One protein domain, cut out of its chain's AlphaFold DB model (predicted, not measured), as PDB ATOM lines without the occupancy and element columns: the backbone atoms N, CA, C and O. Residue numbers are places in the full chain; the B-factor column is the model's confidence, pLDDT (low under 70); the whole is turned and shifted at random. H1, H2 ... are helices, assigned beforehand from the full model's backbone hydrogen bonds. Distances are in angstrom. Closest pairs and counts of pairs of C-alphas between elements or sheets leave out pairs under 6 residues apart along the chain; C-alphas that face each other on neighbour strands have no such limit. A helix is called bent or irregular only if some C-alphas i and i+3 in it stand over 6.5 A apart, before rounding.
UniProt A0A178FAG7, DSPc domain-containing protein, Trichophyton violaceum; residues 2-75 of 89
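This is residues 2 to 75 of the 89 residues of the protein "DSPc domain-containing protein" of Trichophyton violaceum (UniProt A0A178FAG7). Picture a flat arrangement of helices, with H3 between a steeply angled pair, H1 and H2, on one side and the longer H4 on the other. H3 and H4 form a helical hairpin joined through a wide loop, residues 43 to 57, and the far part of H4 sticks out with the last residues, 68 to 75 standing free. The printed part has 74 residues with four named helices, H1, H2, H3 and H4 in that order along the chain, and no named strand; its class is all helix. It is only just loose, close to compact, with a radius of gyration of the C-alphas of 13.8 A, and the C-alphas span 36 by 32 by 15 A.

Begin with H1, residues 2 to 10, and look across to H2, residues 14 to 24. They touch, and their closest C-alphas, those of Ile 3 and Val 17, are 6.3 A apart. Their lines stand at a steep tilt of 62 degrees, opposite ways. Go on to H3, residues 31 to 42, which is the hub and touches three other helices. With residues 37 to 41 alone it only just touches H1, with 3 pairs of C-alphas within 8 A; the closest C-alphas, those of Ala 4 and Leu 37, are 6.5 A apart. These two helices run the same way at a shallow tilt of 12 degrees. With the same residues 37 to 41 alone H3 only just touches H2, again with 3 pairs of C-alphas within 8 A; the closest are those of Arg 14 and Leu 37, 6.4 A apart. H2 and H3 run opposite ways at a steep tilt of 54 degrees. Last comes H4, residues 58 to 73, which makes a hairpin with H3. The two touch through residues 39 to 42 of H3 and residues 59 to 63 of H4 alone; their closest C-alphas, those of Val 39 and Tyr 60, are 6.1 A apart. They run opposite ways at a shallow tilt of 20 degrees. H4 is apart from both H1 and H2. The four helices' packing is part aligned, part crossed. Along the backbones of H1, H3 and H4 you will find each O i to N i+4 pair within hydrogen-bond range; in H2 it is 6 of 7.

Find C-alpha 2 at (-47.935, 45.061, 7.478); from there H1 runs through residues 2 to 10, 12.0 A from first to last C-alpha. H2 follows with residues 14 to 24 and is 15.7 A long. Then look for C-alpha 31 at (-31.703, 43.137, 7.512), where H3 begins; it runs to residue 42 and is 16.7 A long. H4, residues 58 to 73, is the longest helix with 16 residues, 23.0 A from first to last C-alpha, and it ends at C-alpha 73 at (-23.255, 32.433, -3.850). None of the four helices is bent.

Compare Tyr 10 with Gly 75: their C-alphas are the two farthest apart, at 37.9 A. Without residues 68 to 75, of which 68 to 73 belong to H4, the body of 66 residues spans 37 by 25 by 14 A. The link from H1 to H2 is tight, with 3 residues, and that from H2 to H3 is short, with 6. The link from H3 to H4 is long, with 15 residues whose C-alphas lie 8 to 20 A from the mean of the C-alphas. The printed part has no cut. The mean pLDDT of the printed part of this predicted model is 93.2, and no printed residue is under 70.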
ATOM      1  N   VAL A   2     -47.190  43.885   6.955       89.44
ATOM      2  CA  VAL A   2     -47.935  45.061   7.478       89.44
ATOM      3  C   VAL A   2     -47.207  46.400   7.270       89.44
ATOM      4  O   VAL A   2     -47.836  47.361   6.848       89.44
ATOM      5  N   ILE A   3     -45.890  46.470   7.499       93.00
ATOM      6  CA  ILE A   3     -45.118  47.725   7.379       93.00
ATOM      7  C   ILE A   3     -45.183  48.306   5.955       93.00
ATOM      8  O   ILE A   3     -45.611  49.441   5.786       93.00
ATOM      9  N   ALA A   4     -44.855  47.513   4.930       93.94
ATOM     10  CA  ALA A   4     -44.895  47.958   3.531       93.94
ATOM     11  C   ALA A   4     -46.297  48.419   3.094       93.94
ATOM     12  O   ALA A   4     -46.437  49.402   2.362       93.94
ATOM     13  N   TYR A   5     -47.344  47.739   3.581       94.56
ATOM     14  CA  TYR A   5     -48.730  48.141   3.349       94.56
ATOM     15  C   TYR A   5     -49.042  49.506   3.971       94.56
ATOM     16  O   TYR A   5     -49.614  50.359   3.298       94.56
ATOM     17  N   LEU A   6     -48.647  49.735   5.229       94.75
ATOM     18  CA  LEU A   6     -48.857  51.015   5.907       94.75
ATOM     19  C   LEU A   6     -48.089  52.155   5.219       94.75
ATOM     20  O   LEU A   6     -48.653  53.233   5.054       94.75
ATOM     21  N   MET A   7     -46.856  51.904   4.763       95.88
ATOM     22  CA  MET A   7     -46.076  52.879   3.988       95.88
ATOM     23  C   MET A   7     -46.836  53.311   2.730       95.88
ATOM     24  O   MET A   7     -47.082  54.497   2.537       95.88
ATOM     25  N   ARG A   8     -47.315  52.350   1.927       96.06
ATOM     26  CA  ARG A   8     -48.059  52.646   0.692       96.06
ATOM     27  C   ARG A   8     -49.408  53.307   0.952       96.06
ATOM     28  O   ARG A   8     -49.772  54.242   0.253       96.06
ATOM     29  N   LYS A   9     -50.169  52.805   1.928       95.50
ATOM     30  CA  LYS A   9     -51.525  53.294   2.216       95.50
ATOM     31  C   LYS A   9     -51.525  54.724   2.743       95.50
ATOM     32  O   LYS A   9     -52.423  55.485   2.407       95.50
ATOM     33  N   TYR A  10     -50.554  55.057   3.589       94.94
ATOM     34  CA  TYR A  10     -50.497  56.348   4.275       94.94
ATOM     35  C   TYR A  10     -49.401  57.274   3.739       94.94
ATOM     36  O   TYR A  10     -49.208  58.349   4.296       94.94
ATOM     37  N   GLY A  11     -48.664  56.865   2.701       92.88
ATOM     38  CA  GLY A  11     -47.552  57.635   2.137       92.88
ATOM     39  C   GLY A  11     -46.405  57.890   3.121       92.88
ATOM     40  O   GLY A  11     -45.636  58.825   2.925       92.88
ATOM     41  N   LYS A  12     -46.298  57.104   4.197       94.19
ATOM     42  CA  LYS A  12     -45.322  57.315   5.275       94.19
ATOM     43  C   LYS A  12     -43.983  56.653   4.953       94.19
ATOM     44  O   LYS A  12     -43.966  55.537   4.437       94.19
ATOM     45  N   SER A  13     -42.893  57.291   5.374       94.56
ATOM     46  CA  SER A  13     -41.543  56.726   5.279       94.56
ATOM     47  C   SER A  13     -41.393  55.429   6.074       94.56
ATOM     48  O   SER A  13     -42.137  55.169   7.033       94.56
ATOM     49  N   ARG A  14     -40.392  54.620   5.708       94.31
ATOM     50  CA  ARG A  14     -40.051  53.371   6.401       94.31
ATOM     51  C   ARG A  14     -39.888  53.601   7.898       94.31
ATOM     52  O   ARG A  14     -40.469  52.873   8.705       94.31
ATOM     53  N   ASP A  15     -39.117  54.618   8.262       94.19
ATOM     54  CA  ASP A  15     -38.729  54.869   9.648       94.19
ATOM     55  C   ASP A  15     -39.924  55.333  10.492       94.19
ATOM     56  O   ASP A  15     -40.102  54.859  11.617       94.19
ATOM     57  N   ALA A  16     -40.811  56.158   9.923       95.19
ATOM     58  CA  ALA A  16     -42.042  56.580  10.587       95.19
ATOM     59  C   ALA A  16     -42.976  55.392  10.871       95.19
ATOM     60  O   ALA A  16     -43.503  55.256  11.979       95.19
ATOM     61  N   VAL A  17     -43.161  54.494   9.896       95.19
ATOM     62  CA  VAL A  17     -43.996  53.296  10.084       95.19
ATOM     63  C   VAL A  17     -43.347  52.311  11.057       95.19
ATOM     64  O   VAL A  17     -44.041  51.721  11.884       95.19
ATOM     65  N   LEU A  18     -42.025  52.134  11.004       94.12
ATOM     66  CA  LEU A  18     -41.309  51.272  11.944       94.12
ATOM     67  C   LEU A  18     -41.447  51.761  13.386       94.12
ATOM     68  O   LEU A  18     -41.685  50.935  14.268       94.12
ATOM     69  N   ALA A  19     -41.322  53.067  13.629       94.06
ATOM     70  CA  ALA A  19     -41.533  53.652  14.951       94.06
ATOM     71  C   ALA A  19     -42.968  53.408  15.451       94.06
ATOM     72  O   ALA A  19     -43.159  52.931  16.571       94.06
ATOM     73  N   GLU A  20     -43.969  53.632  14.594       93.56
ATOM     74  CA  GLU A  20     -45.379  53.405  14.934       93.56
ATOM     75  C   GLU A  20     -45.659  51.936  15.292       93.56
ATOM     76  O   GLU A  20     -46.305  51.639  16.299       93.56
ATOM     77  N   VAL A  21     -45.164  50.995  14.482       92.88
ATOM     78  CA  VAL A  21     -45.389  49.562  14.717       92.88
ATOM     79  C   VAL A  21     -44.637  49.086  15.960       92.88
ATOM     80  O   VAL A  21     -45.214  48.329  16.740       92.88
ATOM     81  N   LYS A  22     -43.398  49.550  16.188       92.44
ATOM     82  CA  LYS A  22     -42.617  49.225  17.396       92.44
ATOM     83  C   LYS A  22     -43.304  49.688  18.680       92.44
ATOM     84  O   LYS A  22     -43.237  48.977  19.676       92.44
ATOM     85  N   GLY A  23     -43.996  50.830  18.650       93.00
ATOM     86  CA  GLY A  23     -44.778  51.315  19.792       93.00
ATOM     87  C   GLY A  23     -45.969  50.417  20.152       93.00
ATOM     88  O   GLY A  23     -46.402  50.402  21.297       93.00
ATOM     89  N   LYS A  24     -46.486  49.639  19.191       93.25
ATOM     90  CA  LYS A  24     -47.652  48.754  19.377       93.25
ATOM     91  C   LYS A  24     -47.270  47.290  19.582       93.25
ATOM     92  O   LYS A  24     -48.026  46.532  20.185       93.25
ATOM     93  N   ARG A  25     -46.145  46.850  19.012       91.19
ATOM     94  CA  ARG A  25     -45.694  45.454  19.026       91.19
ATOM     95  C   ARG A  25     -44.176  45.376  19.070       91.19
ATOM     96  O   ARG A  25     -43.483  46.082  18.343       91.19
ATOM     97  N   LYS A  26     -43.656  44.409  19.827       91.31
ATOM     98  CA  LYS A  26     -42.234  44.064  19.786       91.31
ATOM     99  C   LYS A  26     -41.917  43.384  18.453       91.31
ATOM    100  O   LYS A  26     -42.278  42.232  18.236       91.31
ATOM    101  N   ILE A  27     -41.245  44.106  17.562       88.50
ATOM    102  CA  ILE A  27     -40.805  43.600  16.258       88.50
ATOM    103  C   ILE A  27     -39.285  43.697  16.132       88.50
ATOM    104  O   ILE A  27     -38.671  44.654  16.602       88.50
ATOM    105  N   ARG A  28     -38.679  42.721  15.453       88.50
ATOM    106  CA  ARG A  28     -37.266  42.747  15.058       88.50
ATOM    107  C   ARG A  28     -37.158  42.331  13.591       88.50
ATOM    108  O   ARG A  28     -36.967  41.150  13.312       88.50
ATOM    109  N   PRO A  29     -37.370  43.268  12.651       87.19
ATOM    110  CA  PRO A  29     -37.223  42.969  11.235       87.19
ATOM    111  C   PRO A  29     -35.781  42.545  10.934       87.19
ATOM    112  O   PRO A  29     -34.845  43.095  11.514       87.19
ATOM    113  N   ASN A  30     -35.604  41.557  10.057       89.00
ATOM    114  CA  ASN A  30     -34.268  41.144   9.632       89.00
ATOM    115  C   ASN A  30     -33.680  42.154   8.617       89.00
ATOM    116  O   ASN A  30     -34.448  42.899   8.000       89.00
ATOM    117  N   PRO A  31     -32.347  42.185   8.422       89.06
ATOM    118  CA  PRO A  31     -31.703  43.137   7.512       89.06
ATOM    119  C   PRO A  31     -32.223  43.064   6.073       89.06
ATOM    120  O   PRO A  31     -32.542  44.090   5.490       89.06
ATOM    121  N   GLY A  32     -32.437  41.861   5.529       89.38
ATOM    122  CA  GLY A  32     -32.957  41.715   4.164       89.38
ATOM    123  C   GLY A  32     -34.356  42.313   3.982       89.38
ATOM    124  O   GLY A  32     -34.665  42.875   2.937       89.38
ATOM    125  N   PHE A  33     -35.202  42.243   5.010       90.06
ATOM    126  CA  PHE A  33     -36.498  42.912   5.002       90.06
ATOM    127  C   PHE A  33     -36.356  44.434   5.142       90.06
ATOM    128  O   PHE A  33     -37.140  45.165   4.546       90.06
ATOM    129  N   MET A  34     -35.359  44.930   5.882       94.31
ATOM    130  CA  MET A  34     -35.062  46.368   5.947       94.31
ATOM    131  C   MET A  34     -34.626  46.920   4.583       94.31
ATOM    132  O   MET A  34     -35.150  47.955   4.172       94.31
ATOM    133  N   ASP A  35     -33.773  46.193   3.858       93.62
ATOM    134  CA  ASP A  35     -33.336  46.555   2.502       93.62
ATOM    135  C   ASP A  35     -34.521  46.601   1.528       93.62
ATOM    136  O   ASP A  35     -34.664  47.531   0.737       93.62
ATOM    137  N   GLN A  36     -35.428  45.622   1.619       93.94
ATOM    138  CA  GLN A  36     -36.655  45.606   0.816       93.94
ATOM    139  C   GLN A  36     -37.537  46.829   1.080       93.94
ATOM    140  O   GLN A  36     -38.095  47.386   0.138       93.94
ATOM    141  N   LEU A  37     -37.682  47.247   2.343       95.38
ATOM    142  CA  LEU A  37     -38.478  48.428   2.688       95.38
ATOM    143  C   LEU A  37     -37.841  49.726   2.186       95.38
ATOM    144  O   LEU A  37     -38.563  50.646   1.817       95.38
ATOM    145  N   GLU A  38     -36.513  49.797   2.156       95.31
ATOM    146  CA  GLU A  38     -35.803  50.944   1.595       95.31
ATOM    147  C   GLU A  38     -36.046  51.071   0.091       95.31
ATOM    148  O   GLU A  38     -36.469  52.121  -0.389       95.31
ATOM    149  N   VAL A  39     -35.877  49.971  -0.644       96.50
ATOM    150  CA  VAL A  39     -36.167  49.925  -2.081       96.50
ATOM    151  C   VAL A  39     -37.638  50.245  -2.343       96.50
ATOM    152  O   VAL A  39     -37.948  50.978  -3.276       96.50
ATOM    153  N   TRP A  40     -38.544  49.744  -1.498       96.12
ATOM    154  CA  TRP A  40     -39.981  50.019  -1.572       96.12
ATOM    155  C   TRP A  40     -40.318  51.510  -1.448       96.12
ATOM    156  O   TRP A  40     -41.179  52.008  -2.177       96.12
ATOM    157  N   GLU A  41     -39.633  52.224  -0.556       95.88
ATOM    158  CA  GLU A  41     -39.754  53.674  -0.407       95.88
ATOM    159  C   GLU A  41     -39.155  54.422  -1.606       95.88
ATOM    160  O   GLU A  41     -39.819  55.289  -2.174       95.88
ATOM    161  N   GLN A  42     -37.959  54.032  -2.063       96.00
ATOM    162  CA  GLN A  42     -37.274  54.654  -3.207       96.00
ATOM    163  C   GLN A  42     -38.082  54.571  -4.505       96.00
ATOM    164  O   GLN A  42     -38.094  55.507  -5.301       96.00
ATOM    165  N   VAL A  43     -38.791  53.462  -4.727       95.69
ATOM    166  CA  VAL A  43     -39.661  53.299  -5.903       95.69
ATOM    167  C   VAL A  43     -41.050  53.915  -5.726       95.69
ATOM    168  O   VAL A  43     -41.910  53.734  -6.594       95.69
ATOM    169  N   GLN A  44     -41.280  54.635  -4.622       94.38
ATOM    170  CA  GLN A  44     -42.557  55.255  -4.262       94.38
ATOM    171  C   GLN A  44     -43.714  54.254  -4.309       94.38
ATOM    172  O   GLN A  44     -44.794  54.535  -4.831       94.38
ATOM    173  N   TYR A  45     -43.470  53.046  -3.795       93.00
ATOM    174  CA  TYR A  45     -44.472  51.982  -3.708       93.00
ATOM    175  C   TYR A  45     -44.973  51.459  -5.067       93.00
ATOM    176  O   TYR A  45     -45.992  50.767  -5.130       93.00
ATOM    177  N   GLN A  46     -44.249  51.773  -6.146       94.38
ATOM    178  CA  GLN A  46     -44.498  51.301  -7.502       94.38
ATOM    179  C   GLN A  46     -43.171  50.830  -8.124       94.38
ATOM    180  O   GLN A  46     -42.451  51.640  -8.702       94.38
ATOM    181  N   PRO A  47     -42.813  49.540  -7.987       94.31
ATOM    182  CA  PRO A  47     -41.505  49.012  -8.387       94.31
ATOM    183  C   PRO A  47     -41.338  48.830  -9.900       94.31
ATOM    184  O   PRO A  47     -40.210  48.697 -10.367       94.31
ATOM    185  N   TRP A  48     -42.438  48.839 -10.651       95.56
ATOM    186  CA  TRP A  48     -42.469  48.645 -12.100       95.56
ATOM    187  C   TRP A  48     -42.802  49.955 -12.810       95.56
ATOM    188  O   TRP A  48     -43.633  50.727 -12.319       95.56
ATOM    189  N   GLU A  49     -42.153  50.208 -13.941       92.69
ATOM    190  CA  GLU A  49     -42.441  51.360 -14.805       92.69
ATOM    191  C   GLU A  49     -43.717  51.144 -15.622       92.69
ATOM    192  O   GLU A  49     -44.492  52.074 -15.835       92.69
ATOM    193  N   ASP A  50     -43.962  49.898 -16.008       92.50
ATOM    194  CA  ASP A  50     -45.086  49.452 -16.816       92.50
ATOM    195  C   ASP A  50     -46.168  48.759 -15.969       92.50
ATOM    196  O   ASP A  50     -45.951  48.330 -14.827       92.50
ATOM    197  N   LYS A  51     -47.378  48.653 -16.529       88.56
ATOM    198  CA  LYS A  51     -48.509  48.003 -15.844       88.56
ATOM    199  C   LYS A  51     -48.394  46.482 -15.887       88.56
ATOM    200  O   LYS A  51     -48.901  45.806 -14.991       88.56
ATOM    201  N   GLU A  52     -47.711  45.973 -16.901       93.31
ATOM    202  CA  GLU A  52     -47.451  44.570 -17.193       93.31
ATOM    203  C   GLU A  52     -46.373  43.987 -16.262       93.31
ATOM    204  O   GLU A  52     -46.249  42.767 -16.165       93.31
ATOM    205  N   LYS A  53     -45.686  44.843 -15.486       92.56
ATOM    206  CA  LYS A  53     -44.677  44.488 -14.475       92.56
ATOM    207  C   LYS A  53     -43.468  43.771 -15.070       92.56
ATOM    208  O   LYS A  53     -42.996  42.774 -14.526       92.56
ATOM    209  N   THR A  54     -42.978  44.289 -16.187       91.81
ATOM    210  CA  THR A  54     -41.853  43.725 -16.937       91.81
ATOM    211  C   THR A  54     -40.589  44.570 -16.816       91.81
ATOM    212  O   THR A  54     -39.486  44.024 -16.794       91.81
ATOM    213  N   ILE A  55     -40.728  45.890 -16.666       93.69
ATOM    214  CA  ILE A  55     -39.631  46.853 -16.604       93.69
ATOM    215  C   ILE A  55     -39.493  47.338 -15.157       93.69
ATOM    216  O   ILE A  55     -40.276  48.176 -14.693       93.69
ATOM    217  N   PRO A  56     -38.529  46.804 -14.386       96.12
ATOM    218  CA  PRO A  56     -38.303  47.260 -13.024       96.12
ATOM    219  C   PRO A  56     -37.666  48.653 -13.036       96.12
ATOM    220  O   PRO A  56     -36.703  48.893 -13.765       96.12
ATOM    221  N   LYS A  57     -38.130  49.540 -12.149       97.06
ATOM    222  CA  LYS A  57     -37.463  50.824 -11.902       97.06
ATOM    223  C   LYS A  57     -36.023  50.597 -11.453       97.06
ATOM    224  O   LYS A  57     -35.742  49.647 -10.718       97.06
ATOM    225  N   ALA A  58     -35.136  51.529 -11.794       96.50
ATOM    226  CA  ALA A  58     -33.701  51.425 -11.511       96.50
ATOM    227  C   ALA A  58     -33.339  50.994 -10.066       96.50
ATOM    228  O   ALA A  58     -32.535  50.069  -9.931       96.50
ATOM    229  N   PRO A  59     -33.943  51.541  -8.984       96.31
ATOM    230  CA  PRO A  59     -33.614  51.102  -7.624       96.31
ATOM    231  C   PRO A  59     -33.995  49.642  -7.352       96.31
ATOM    232  O   PRO A  59     -33.246  48.899  -6.714       96.31
ATOM    233  N   TYR A  60     -35.143  49.204  -7.879       96.31
ATOM    234  CA  TYR A  60     -35.606  47.826  -7.741       96.31
ATOM    235  C   TYR A  60     -34.781  46.864  -8.596       96.31
ATOM    236  O   TYR A  60     -34.395  45.802  -8.112       96.31
ATOM    237  N   LYS A  61     -34.414  47.264  -9.818       95.81
ATOM    238  CA  LYS A  61     -33.509  46.499 -10.681       95.81
ATOM    239  C   LYS A  61     -32.161  46.241 -10.001       95.81
ATOM    240  O   LYS A  61     -31.745  45.093  -9.895       95.81
ATOM    241  N   ALA A  62     -31.534  47.285  -9.455       95.62
ATOM    242  CA  ALA A  62     -30.256  47.157  -8.757       95.62
ATOM    243  C   ALA A  62     -30.354  46.242  -7.521       95.62
ATOM    244  O   ALA A  62     -29.426  45.495  -7.212       95.62
ATOM    245  N   TYR A  63     -31.485  46.272  -6.810       94.88
ATOM    246  CA  TYR A  63     -31.753  45.329  -5.724       94.88
ATOM    247  C   TYR A  63     -31.863  43.879  -6.221       94.88
ATOM    248  O   TYR A  63     -31.266  42.991  -5.610       94.88
ATOM    249  N   LEU A  64     -32.582  43.632  -7.321       93.69
ATOM    250  CA  LEU A  64     -32.722  42.295  -7.907       93.69
ATOM    251  C   LEU A  64     -31.372  41.724  -8.355       93.69
ATOM    252  O   LEU A  64     -31.073  40.575  -8.045       93.69
ATOM    253  N   GLU A  65     -30.536  42.532  -9.007       94.44
ATOM    254  CA  GLU A  65     -29.197  42.130  -9.457       94.44
ATOM    255  C   GLU A  65     -28.298  41.748  -8.274       94.44
ATOM    256  O   GLU A  65     -27.733  40.652  -8.253       94.44
ATOM    257  N   ARG A  66     -28.227  42.594  -7.234       93.38
ATOM    258  CA  ARG A  66     -27.466  42.270  -6.012       93.38
ATOM    259  C   ARG A  66     -27.990  41.007  -5.338       93.38
ATOM    260  O   ARG A  66     -27.211  40.174  -4.880       93.38
ATOM    261  N   ARG A  67     -29.313  40.843  -5.276       91.12
ATOM    262  CA  ARG A  67     -29.936  39.670  -4.661       91.12
ATOM    263  C   ARG A  67     -29.667  38.391  -5.453       91.12
ATOM    264  O   ARG A  67     -29.435  37.364  -4.826       91.12
ATOM    265  N   ALA A  68     -29.653  38.448  -6.782       91.06
ATOM    266  CA  ALA A  68     -29.336  37.302  -7.631       91.06
ATOM    267  C   ALA A  68     -27.905  36.792  -7.393       91.06
ATOM    268  O   ALA A  68     -27.699  35.585  -7.277       91.06
ATOM    269  N   VAL A  69     -26.932  37.700  -7.239       92.50
ATOM    270  CA  VAL A  69     -25.546  37.337  -6.890       92.50
ATOM    271  C   VAL A  69     -25.490  36.645  -5.526       92.50
ATOM    272  O   VAL A  69     -24.982  35.532  -5.431       92.50
ATOM    273  N   LEU A  70     -26.098  37.246  -4.497       88.69
ATOM    274  CA  LEU A  70     -26.115  36.684  -3.139       88.69
ATOM    275  C   LEU A  70     -26.794  35.312  -3.060       88.69
ATOM    276  O   LEU A  70     -26.401  34.468  -2.259       88.69
ATOM    277  N   LEU A  71     -27.852  35.100  -3.843       87.75
ATOM    278  CA  LEU A  71     -28.546  33.817  -3.906       87.75
ATOM    279  C   LEU A  71     -27.677  32.760  -4.588       87.75
ATOM    280  O   LEU A  71     -27.508  31.675  -4.036       87.75
ATOM    281  N   LYS A  72     -27.044  33.108  -5.714       90.25
ATOM    282  CA  LYS A  72     -26.113  32.226  -6.423       90.25
ATOM    283  C   LYS A  72     -24.937  31.800  -5.542       90.25
ATOM    284  O   LYS A  72     -24.608  30.621  -5.515       90.25
ATOM    285  N   GLU A  73     -24.342  32.729  -4.796       91.19
ATOM    286  CA  GLU A  73     -23.255  32.433  -3.850       91.19
ATOM    287  C   GLU A  73     -23.681  31.470  -2.739       91.19
ATOM    288  O   GLU A  73     -22.878  30.676  -2.260       91.19
ATOM    289  N   LYS A  74     -24.954  31.520  -2.341       86.25
ATOM    290  CA  LYS A  74     -25.520  30.643  -1.310       86.25
ATOM    291  C   LYS A  74     -26.090  29.337  -1.865       86.25
ATOM    292  O   LYS A  74     -26.603  28.546  -1.082       86.25
ATOM    293  N   GLY A  75     -26.047  29.124  -3.183       89.12
ATOM    294  CA  GLY A  75     -26.698  27.982  -3.833       89.12
ATOM    295  C   GLY A  75     -28.225  27.987  -3.695       89.12
ATOM    296  O   GLY A  75     -28.843  26.933  -3.776       89.12
TER     297      GLY A  75